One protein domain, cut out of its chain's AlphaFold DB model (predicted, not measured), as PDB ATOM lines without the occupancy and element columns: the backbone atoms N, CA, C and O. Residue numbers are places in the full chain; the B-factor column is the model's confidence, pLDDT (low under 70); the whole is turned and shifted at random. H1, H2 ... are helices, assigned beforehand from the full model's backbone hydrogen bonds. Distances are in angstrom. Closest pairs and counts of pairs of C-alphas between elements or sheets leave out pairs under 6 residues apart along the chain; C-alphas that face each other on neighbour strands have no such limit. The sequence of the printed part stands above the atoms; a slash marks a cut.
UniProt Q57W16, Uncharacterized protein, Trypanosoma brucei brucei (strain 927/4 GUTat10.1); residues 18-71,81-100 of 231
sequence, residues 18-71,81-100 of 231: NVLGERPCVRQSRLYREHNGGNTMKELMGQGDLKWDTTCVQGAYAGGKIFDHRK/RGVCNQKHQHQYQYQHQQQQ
ATOM      1  N   ASN A  18     512.374 347.766 383.204       70.59
ATOM      2  CA  ASN A  18     510.937 347.934 383.388       70.59
ATOM      3  C   ASN A  18     510.324 348.544 382.133       70.59
ATOM      4  O   ASN A  18     510.489 349.731 381.856       70.59
ATOM      5  N   VAL A  19     509.554 347.743 381.405       73.86
ATOM      6  CA  VAL A  19     508.659 348.270 380.383       73.86
ATOM      7  C   VAL A  19     507.361 348.656 381.078       73.86
ATOM      8  O   VAL A  19     506.671 347.817 381.673       73.86
ATOM      9  N   LEU A  20     507.047 349.953 381.056       71.25
ATOM     10  CA  LEU A  20     505.715 350.418 381.417       71.25
ATOM     11  C   LEU A  20     504.734 349.761 380.443       71.25
ATOM     12  O   LEU A  20     504.908 349.850 379.230       71.25
ATOM     13  N   GLY A  21     503.741 349.047 380.975       74.37
ATOM     14  CA  GLY A  21     502.697 348.461 380.140       74.37
ATOM     15  C   GLY A  21     501.931 349.552 379.389       74.37
ATOM     16  O   GLY A  21     502.003 350.725 379.732       74.37
ATOM     17  N   GLU A  22     501.136 349.181 378.393       75.88
ATOM     18  CA  GLU A  22     500.349 350.156 377.617       75.88
ATOM     19  C   GLU A  22     499.270 350.867 378.453       75.88
ATOM     20  O   GLU A  22     498.722 351.893 378.050       75.88
ATOM     21  N   ARG A  23     498.928 350.315 379.624       71.86
ATOM     22  CA  ARG A  23     497.874 350.828 380.499       71.86
ATOM     23  C   ARG A  23     498.478 351.355 381.797       71.86
ATOM     24  O   ARG A  23     499.256 350.639 382.428       71.86
ATOM     25  N   PRO A  24     498.074 352.551 382.255       76.82
ATOM     26  CA  PRO A  24     498.481 353.028 383.563       76.82
ATOM     27  C   PRO A  24     497.912 352.108 384.646       76.82
ATOM     28  O   PRO A  24     496.732 351.750 384.607       76.82
ATOM     29  N   CYS A  25     498.752 351.738 385.617       72.22
ATOM     30  CA  CYS A  25     498.347 350.914 386.763       72.22
ATOM     31  C   CYS A  25     497.193 351.572 387.540       72.22
ATOM     32  O   CYS A  25     496.209 350.929 387.899       72.22
ATOM     33  N   VAL A  26     497.269 352.893 387.713       72.41
ATOM     34  CA  VAL A  26     496.204 353.695 388.313       72.41
ATOM     35  C   VAL A  26     495.361 354.287 387.190       72.41
ATOM     36  O   VAL A  26     495.854 355.110 386.414       72.41
ATOM     37  N   ARG A  27     494.083 353.894 387.097       71.45
ATOM     38  CA  ARG A  27     493.124 354.536 386.187       71.45
ATOM     39  C   ARG A  27     492.963 355.995 386.615       71.45
ATOM     40  O   ARG A  27     492.227 356.300 387.545       71.45
ATOM     41  N   GLN A  28     493.668 356.889 385.934       76.82
ATOM     42  CA  GLN A  28     493.543 358.333 386.106       76.82
ATOM     43  C   GLN A  28     492.211 358.772 385.488       76.82
ATOM     44  O   GLN A  28     492.175 359.228 384.345       76.82
ATOM     45  N   SER A  29     491.107 358.543 386.202       86.53
ATOM     46  CA  SER A  29     489.787 358.976 385.751       86.53
ATOM     47  C   SER A  29     489.769 360.493 385.589       86.53
ATOM     48  O   SER A  29     490.479 361.222 386.290       86.53
ATOM     49  N   ARG A  30     488.922 360.982 384.679       87.55
ATOM     50  CA  ARG A  30     488.697 362.422 384.517       87.55
ATOM     51  C   ARG A  30     488.364 363.105 385.851       87.55
ATOM     52  O   ARG A  30     488.922 364.150 386.157       87.55
ATOM     53  N   LEU A  31     487.543 362.445 386.674       86.58
ATOM     54  CA  LEU A  31     487.139 362.924 387.998       86.58
ATOM     55  C   LEU A  31     488.339 363.149 388.931       86.58
ATOM     56  O   LEU A  31     488.395 364.156 389.629       86.58
ATOM     57  N   TYR A  32     489.313 362.234 388.924       87.36
ATOM     58  CA  TYR A  32     490.523 362.368 389.737       87.36
ATOM     59  C   TYR A  32     491.405 363.526 389.249       87.36
ATOM     60  O   TYR A  32     491.906 364.310 390.048       87.36
ATOM     61  N   ARG A  33     491.539 363.685 387.924       88.55
ATOM     62  CA  ARG A  33     492.305 364.789 387.324       88.55
ATOM     63  C   ARG A  33     491.670 366.156 387.537       88.55
ATOM     64  O   ARG A  33     492.393 367.140 387.629       88.55
ATOM     65  N   GLU A  34     490.346 366.232 387.576       90.62
ATOM     66  CA  GLU A  34     489.630 367.478 387.843       90.62
ATOM     67  C   GLU A  34     489.692 367.824 389.333       90.62
ATOM     68  O   GLU A  34     490.022 368.959 389.671       90.62
ATOM     69  N   HIS A  35     489.471 366.840 390.209       87.07
ATOM     70  CA  HIS A  35     489.265 367.062 391.638       87.07
ATOM     71  C   HIS A  35     490.440 366.597 392.518       87.07
ATOM     72  O   HIS A  35     491.434 367.313 392.641       87.07
ATOM     73  N   ASN A  36     490.308 365.445 393.194       80.75
ATOM     74  CA  ASN A  36     491.168 364.997 394.298       80.75
ATOM     75  C   ASN A  36     492.641 364.866 393.884       80.75
ATOM     76  O   ASN A  36     493.030 363.888 393.256       80.75
ATOM     77  N   GLY A  37     493.463 365.849 394.261       80.03
ATOM     78  CA  GLY A  37     494.878 365.916 393.871       80.03
ATOM     79  C   GLY A  37     495.112 366.337 392.414       80.03
ATOM     80  O   GLY A  37     496.249 366.335 391.945       80.03
ATOM     81  N   GLY A  38     494.045 366.699 391.704       87.02
ATOM     82  CA  GLY A  38     494.057 367.169 390.331       87.02
ATOM     83  C   GLY A  38     494.123 368.689 390.211       87.02
ATOM     84  O   GLY A  38     494.768 369.386 390.996       87.02
ATOM     85  N   ASN A  39     493.442 369.215 389.197       93.20
ATOM     86  CA  ASN A  39     493.484 370.622 388.819       93.20
ATOM     87  C   ASN A  39     492.932 371.551 389.903       93.20
ATOM     88  O   ASN A  39     493.547 372.586 390.139       93.20
ATOM     89  N   THR A  40     491.861 371.178 390.616       93.42
ATOM     90  CA  THR A  40     491.354 371.983 391.745       93.42
ATOM     91  C   THR A  40     492.424 372.191 392.821       93.42
ATOM     92  O   THR A  40     492.585 373.294 393.337       93.42
ATOM     93  N   MET A  41     493.195 371.148 393.143       93.56
ATOM     94  CA  MET A  41     494.245 371.240 394.158       93.56
ATOM     95  C   MET A  41     495.433 372.083 393.668       93.56
ATOM     96  O   MET A  41     495.983 372.886 394.419       93.56
ATOM     97  N   LYS A  42     495.798 371.956 392.389       94.47
ATOM     98  CA  LYS A  42     496.838 372.790 391.769       94.47
ATOM     99  C   LYS A  42     496.452 374.267 391.729       94.47
ATOM    100  O   LYS A  42     497.291 375.113 392.008       94.47
ATOM    101  N   GLU A  43     495.190 374.582 391.435       95.22
ATOM    102  CA  GLU A  43     494.661 375.952 391.518       95.22
ATOM    103  C   GLU A  43     494.749 376.506 392.936       95.22
ATOM    104  O   GLU A  43     495.210 377.630 393.122       95.22
ATOM    105  N   LEU A  44     494.364 375.702 393.932       95.13
ATOM    106  CA  LEU A  44     494.423 376.098 395.337       95.13
ATOM    107  C   LEU A  44     495.859 376.396 395.797       95.13
ATOM    108  O   LEU A  44     496.067 377.314 396.584       95.13
ATOM    109  N   MET A  45     496.848 375.665 395.274       95.76
ATOM    110  CA  MET A  45     498.274 375.897 395.536       95.76
ATOM    111  C   MET A  45     498.895 377.025 394.689       95.76
ATOM    112  O   MET A  45     500.103 377.240 394.755       95.76
ATOM    113  N   GLY A  46     498.115 377.731 393.862       95.99
ATOM    114  CA  GLY A  46     498.634 378.758 392.949       95.99
ATOM    115  C   GLY A  46     499.439 378.198 391.769       95.99
ATOM    116  O   GLY A  46     500.007 378.955 390.992       95.99
ATOM    117  N   GLN A  47     499.451 376.878 391.584       95.07
ATOM    118  CA  GLN A  47     500.140 376.162 390.509       95.07
ATOM    119  C   GLN A  47     499.207 375.922 389.312       95.07
ATOM    120  O   GLN A  47     499.170 374.838 388.724       95.07
ATOM    121  N   GLY A  48     498.415 376.937 388.956       94.06
ATOM    122  CA  GLY A  48     497.427 376.854 387.876       94.06
ATOM    123  C   GLY A  48     498.038 376.540 386.507       94.06
ATOM    124  O   GLY A  48     497.378 375.926 385.671       94.06
ATOM    125  N   ASP A  49     499.307 376.880 386.309       94.69
ATOM    126  CA  ASP A  49     500.030 376.627 385.061       94.69
ATOM    127  C   ASP A  49     500.415 375.146 384.896       94.69
ATOM    128  O   ASP A  49     500.674 374.683 383.788       94.69
ATOM    129  N   LEU A  50     500.390 374.366 385.986       91.63
ATOM    130  CA  LEU A  50     500.697 372.932 385.995       91.63
ATOM    131  C   LEU A  50     499.451 372.048 385.835       91.63
ATOM    132  O   LEU A  50     499.524 370.837 386.077       91.63
ATOM    133  N   LYS A  51     498.292 372.607 385.470       93.03
ATOM    134  CA  LYS A  51     497.056 371.834 385.274       93.03
ATOM    135  C   LYS A  51     497.242 370.738 384.225       93.03
ATOM    136  O   LYS A  51     497.862 370.928 383.183       93.03
ATOM    137  N   TRP A  52     496.679 369.570 384.510       88.90
ATOM    138  CA  TRP A  52     496.586 368.495 383.535       88.90
ATOM    139  C   TRP A  52     495.475 368.785 382.538       88.90
ATOM    140  O   TRP A  52     494.411 369.287 382.907       88.90
ATOM    141  N   ASP A  53     495.690 368.390 381.291       90.18
ATOM    142  CA  ASP A  53     494.589 368.277 380.346       90.18
ATOM    143  C   ASP A  53     493.715 367.083 380.765       90.18
ATOM    144  O   ASP A  53     494.183 365.949 380.930       90.18
ATOM    145  N   THR A  54     492.437 367.354 381.020       90.40
ATOM    146  CA  THR A  54     491.467 366.354 381.481       90.40
ATOM    147  C   THR A  54     490.834 365.592 380.321       90.40
ATOM    148  O   THR A  54     490.127 364.613 380.559       90.40
ATOM    149  N   THR A  55     491.117 366.001 379.079       87.08
ATOM    150  CA  THR A  55     490.603 365.392 377.845       87.08
ATOM    151  C   THR A  55     491.585 364.416 377.198       87.08
ATOM    152  O   THR A  55     491.152 363.509 376.488       87.08
ATOM    153  N   CYS A  56     492.888 364.518 377.493       86.95
ATOM    154  CA  CYS A  56     493.908 363.613 376.958       86.95
ATOM    155  C   CYS A  56     494.864 363.061 378.027       86.95
ATOM    156  O   CYS A  56     495.232 363.726 379.000       86.95
ATOM    157  N   VAL A  57     495.290 361.802 377.875       86.42
ATOM    158  CA  VAL A  57     496.338 361.257 378.743       86.42
ATOM    159  C   VAL A  57     497.650 361.979 378.422       86.42
ATOM    160  O   VAL A  57     497.985 362.173 377.259       86.42
ATOM    161  N   GLN A  58     498.373 362.397 379.458       85.33
ATOM    162  CA  GLN A  58     499.636 363.130 379.378       85.33
ATOM    163  C   GLN A  58     500.771 362.286 379.998       85.33
ATOM    164  O   GLN A  58     500.498 361.322 380.719       85.33
ATOM    165  N   GLY A  59     502.035 362.640 379.739       85.48
ATOM    166  CA  GLY A  59     503.214 361.912 380.236       85.48
ATOM    167  C   GLY A  59     503.531 360.619 379.468       85.48
ATOM    168  O   GLY A  59     503.356 360.550 378.255       85.48
ATOM    169  N   ALA A  60     503.994 359.580 380.176       83.68
ATOM    170  CA  ALA A  60     504.431 358.304 379.582       83.68
ATOM    171  C   ALA A  60     503.328 357.543 378.821       83.68
ATOM    172  O   ALA A  60     503.623 356.709 377.973       83.68
ATOM    173  N   TYR A  61     502.062 357.846 379.113       83.85
ATOM    174  CA  TYR A  61     500.894 357.237 378.475       83.85
ATOM    175  C   TYR A  61     500.214 358.200 377.486       83.85
ATOM    176  O   TYR A  61     499.020 358.060 377.208       83.85
ATOM    177  N   ALA A  62     500.930 359.226 377.005       86.32
ATOM    178  CA  ALA A  62     500.390 360.189 376.051       86.32
ATOM    179  C   ALA A  62     499.836 359.493 374.798       86.32
ATOM    180  O   ALA A  62     500.434 358.554 374.278       86.32
ATOM    181  N   GLY A  63     498.662 359.936 374.338       84.51
ATOM    182  CA  GLY A  63     497.908 359.280 373.259       84.51
ATOM    183  C   GLY A  63     496.969 358.156 373.723       84.51
ATOM    184  O   GLY A  63     496.157 357.674 372.936       84.51
ATOM    185  N   GLY A  64     497.021 357.763 375.000       81.21
ATOM    186  CA  GLY A  64     496.051 356.846 375.596       81.21
ATOM    187  C   GLY A  64     494.655 357.463 375.749       81.21
ATOM    188  O   GLY A  64     494.493 358.680 375.865       81.21
ATOM    189  N   LYS A  65     493.627 356.608 375.798       79.57
ATOM    190  CA  LYS A  65     492.236 357.015 376.060       79.57
ATOM    191  C   LYS A  65     492.058 357.357 377.547       79.57
ATOM    192  O   LYS A  65     492.431 356.557 378.408       79.57
ATOM    193  N   ILE A  66     491.472 358.517 377.862       84.33
ATOM    194  CA  ILE A  66     491.025 358.823 379.231       84.33
ATOM    195  C   ILE A  66     489.724 358.078 379.507       84.33
ATOM    196  O   ILE A  66     488.809 358.079 378.692       84.33
ATOM    197  N   PHE A  67     489.629 357.481 380.693       82.81
ATOM    198  CA  PHE A  67     488.365 356.969 381.203       82.81
ATOM    199  C   PHE A  67     487.504 358.133 381.718       82.81
ATOM    200  O   PHE A  67     487.823 358.746 382.746       82.81
ATOM    201  N   ASP A  68     486.422 358.436 381.003       84.21
ATOM    202  CA  ASP A  68     485.389 359.376 381.438       84.21
ATOM    203  C   ASP A  68     484.173 358.589 381.937       84.21
ATOM    204  O   ASP A  68     483.507 357.914 381.165       84.21
ATOM    205  N   HIS A  69     483.889 358.673 383.237       83.10
ATOM    206  CA  HIS A  69     482.757 357.987 383.866       83.10
ATOM    207  C   HIS A  69     481.394 358.534 383.414       83.10
ATOM    208  O   HIS A  69     480.381 357.878 383.630       83.10
ATOM    209  N   ARG A  70     481.354 359.742 382.834       84.53
ATOM    210  CA  ARG A  70     480.107 360.367 382.365       84.53
ATOM    211  C   ARG A  70     479.684 359.850 381.002       84.53
ATOM    212  O   ARG A  70     478.497 359.815 380.699       84.53
ATOM    213  N   LYS A  71     480.658 359.459 380.184       78.09
ATOM    214  CA  LYS A  71     480.400 358.783 378.925       78.09
ATOM    215  C   LYS A  71     480.254 357.309 379.265       78.09
ATOM    216  O   LYS A  71     481.253 356.644 379.528       78.09
ATOM    217  N   ARG A  81     493.092 361.791 366.825       57.54
ATOM    218  CA  ARG A  81     494.145 362.114 365.845       57.54
ATOM    219  C   ARG A  81     494.818 363.468 366.112       57.54
ATOM    220  O   ARG A  81     495.585 363.952 365.286       57.54
ATOM    221  N   GLY A  82     494.557 364.077 367.263       57.98
ATOM    222  CA  GLY A  82     495.268 365.245 367.758       57.98
ATOM    223  C   GLY A  82     496.335 364.807 368.745       57.98
ATOM    224  O   GLY A  82     496.034 364.532 369.902       57.98
ATOM    225  N   VAL A  83     497.586 364.747 368.293       55.15
ATOM    226  CA  VAL A  83     498.750 364.644 369.176       55.15
ATOM    227  C   VAL A  83     498.663 365.825 370.147       55.15
ATOM    228  O   VAL A  83     498.839 366.970 369.731       55.15
ATOM    229  N   CYS A  84     498.329 365.588 371.422       54.24
ATOM    230  CA  CYS A  84     498.416 366.655 372.416       54.24
ATOM    231  C   CYS A  84     499.864 367.164 372.379       54.24
ATOM    232  O   CYS A  84     500.787 366.348 372.323       54.24
ATOM    233  N   ASN A  85     500.068 368.480 372.315       57.32
ATOM    234  CA  ASN A  85     501.375 369.106 372.104       57.32
ATOM    235  C   ASN A  85     502.386 368.709 373.201       57.32
ATOM    236  O   ASN A  85     502.608 369.438 374.166       57.32
ATOM    237  N   GLN A  86     503.046 367.564 373.017       58.92
ATOM    238  CA  GLN A  86     504.002 366.953 373.945       58.92
ATOM    239  C   GLN A  86     505.206 367.871 374.212       58.92
ATOM    240  O   GLN A  86     505.834 367.802 375.267       58.92
ATOM    241  N   LYS A  87     505.475 368.797 373.277       61.56
ATOM    242  CA  LYS A  87     506.550 369.792 373.370       61.56
ATOM    243  C   LYS A  87     506.438 370.684 374.606       61.56
ATOM    244  O   LYS A  87     507.463 370.964 375.217       61.56
ATOM    245  N   HIS A  88     505.228 371.081 375.013       61.99
ATOM    246  CA  HIS A  88     505.080 371.951 376.183       61.99
ATOM    247  C   HIS A  88     505.437 371.218 377.482       61.99
ATOM    248  O   HIS A  88     506.129 371.781 378.321       61.99
ATOM    249  N   GLN A  89     505.062 369.942 377.637       59.87
ATOM    250  CA  GLN A  89     505.375 369.206 378.869       59.87
ATOM    251  C   GLN A  89     506.868 368.927 379.041       59.87
ATOM    252  O   GLN A  89     507.392 369.102 380.140       59.87
ATOM    253  N   HIS A  90     507.566 368.555 377.964       63.53
ATOM    254  CA  HIS A  90     509.015 368.352 378.029       63.53
ATOM    255  C   HIS A  90     509.763 369.637 378.396       63.53
ATOM    256  O   HIS A  90     510.740 369.580 379.141       63.53
ATOM    257  N   GLN A  91     509.289 370.794 377.925       70.27
ATOM    258  CA  GLN A  91     509.925 372.073 378.225       70.27
ATOM    259  C   GLN A  91     509.826 372.435 379.717       70.27
ATOM    260  O   GLN A  91     510.837 372.815 380.305       70.27
ATOM    261  N   TYR A  92     508.665 372.246 380.355       63.71
ATOM    262  CA  TYR A  92     508.505 372.517 381.794       63.71
ATOM    263  C   TYR A  92     509.338 371.580 382.675       63.71
ATOM    264  O   TYR A  92     509.931 372.024 383.660       63.71
ATOM    265  N   GLN A  93     509.430 370.295 382.317       65.85
ATOM    266  CA  GLN A  93     510.235 369.342 383.085       65.85
ATOM    267  C   GLN A  93     511.731 369.687 383.023       65.85
ATOM    268  O   GLN A  93     512.422 369.612 384.038       65.85
ATOM    269  N   TYR A  94     512.217 370.138 381.862       73.32
ATOM    270  CA  TYR A  94     513.605 370.571 381.698       73.32
ATOM    271  C   TYR A  94     513.914 371.860 382.478       73.32
ATOM    272  O   TYR A  94     515.003 372.018 383.026       73.32
ATOM    273  N   GLN A  95     512.943 372.774 382.575       73.56
ATOM    274  CA  GLN A  95     513.111 374.040 383.290       73.56
ATOM    275  C   GLN A  95     513.188 373.848 384.813       73.56
ATOM    276  O   GLN A  95     514.020 374.474 385.466       73.56
ATOM    277  N   HIS A  96     512.384 372.941 385.379       70.93
ATOM    278  CA  HIS A  96     512.458 372.616 386.808       70.93
ATOM    279  C   HIS A  96     513.736 371.867 387.189       70.93
ATOM    280  O   HIS A  96     514.268 372.093 388.274       70.93
ATOM    281  N   GLN A  97     514.257 371.014 386.303       72.44
ATOM    282  CA  GLN A  97     515.515 370.310 386.559       72.44
ATOM    283  C   GLN A  97     516.715 371.272 386.586       72.44
ATOM    284  O   GLN A  97     517.626 371.081 387.384       72.44
ATOM    285  N   GLN A  98     516.690 372.344 385.786       74.06
ATOM    286  CA  GLN A  98     517.731 373.376 385.831       74.06
ATOM    287  C   GLN A  98     517.681 374.216 387.110       74.06
ATOM    288  O   GLN A  98     518.726 374.482 387.686       74.06
ATOM    289  N   GLN A  99     516.494 374.577 387.607       70.31
ATOM    290  CA  GLN A  99     516.388 375.363 388.846       70.31
ATOM    291  C   GLN A  99     516.929 374.621 390.077       70.31
ATOM    292  O   GLN A  99     517.420 375.262 390.998       70.31
ATOM    293  N   GLN A 100     516.886 373.284 390.088       61.70
ATOM    294  CA  GLN A 100     517.490 372.493 391.166       61.70
ATOM    295  C   GLN A 100     519.022 372.471 391.111       61.70
ATOM    296  O   GLN A 100     519.651 372.280 392.142       61.70
TER     297      GLN A 100
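AT A GLANCE: This is residues 18 to 71 and 81 to 100 of the 231 residues of an uncharacterized protein of Trypanosoma brucei brucei (strain 927/4 GUTat10.1) (UniProt Q57W16). With little regular structure, the printed part is mostly winding loops: two short helices, H1 and H2, follow one another along one side, and residues 45 to 71 wind back through the middle. Beyond the cut, H3 is a separate arm, and its residues 93 to 100 stick out. The printed part has 74 residues with three named helices, H1, H2, H3 in order, and no named strand; the class is all helix, though only 26 residues are in named elements. It is only just compact, close to loose, with a radius of gyration of the C-alphas of 13.4 A and spans of 39 by 32 by 27 A.

IN THESE COORDINATES: After residues 18 to 29, H1 covers residues 30 to 34, from C-alpha 30 at (488.697, 362.422, 384.517). H2 covers residues 39 to 44. H3, residues 86 to 100, is 22.6 A long and ends at C-alpha 100, (517.490, 372.493, 391.166).

HOW THE PARTS SIT: H1 and H2, joined by a tight link, are close but not clearly touching; their closest C-alphas, of Arg 33 and Asn 39, are 6.1 A apart. H3 is apart from both. In H1, H2 and H3 every O i to N i+4 pair is within hydrogen-bond range.

THE WHOLE: The C-alphas farthest apart, of Lys 71 and Gln 100, are 41.4 A apart. Residues 72 to 80 are not printed, in the link across the cut from H2 to H3; C-alphas 71 and 81 are 19.3 A apart. Residues 81 to 90, 92 to 93 and 100 have pLDDT under 70.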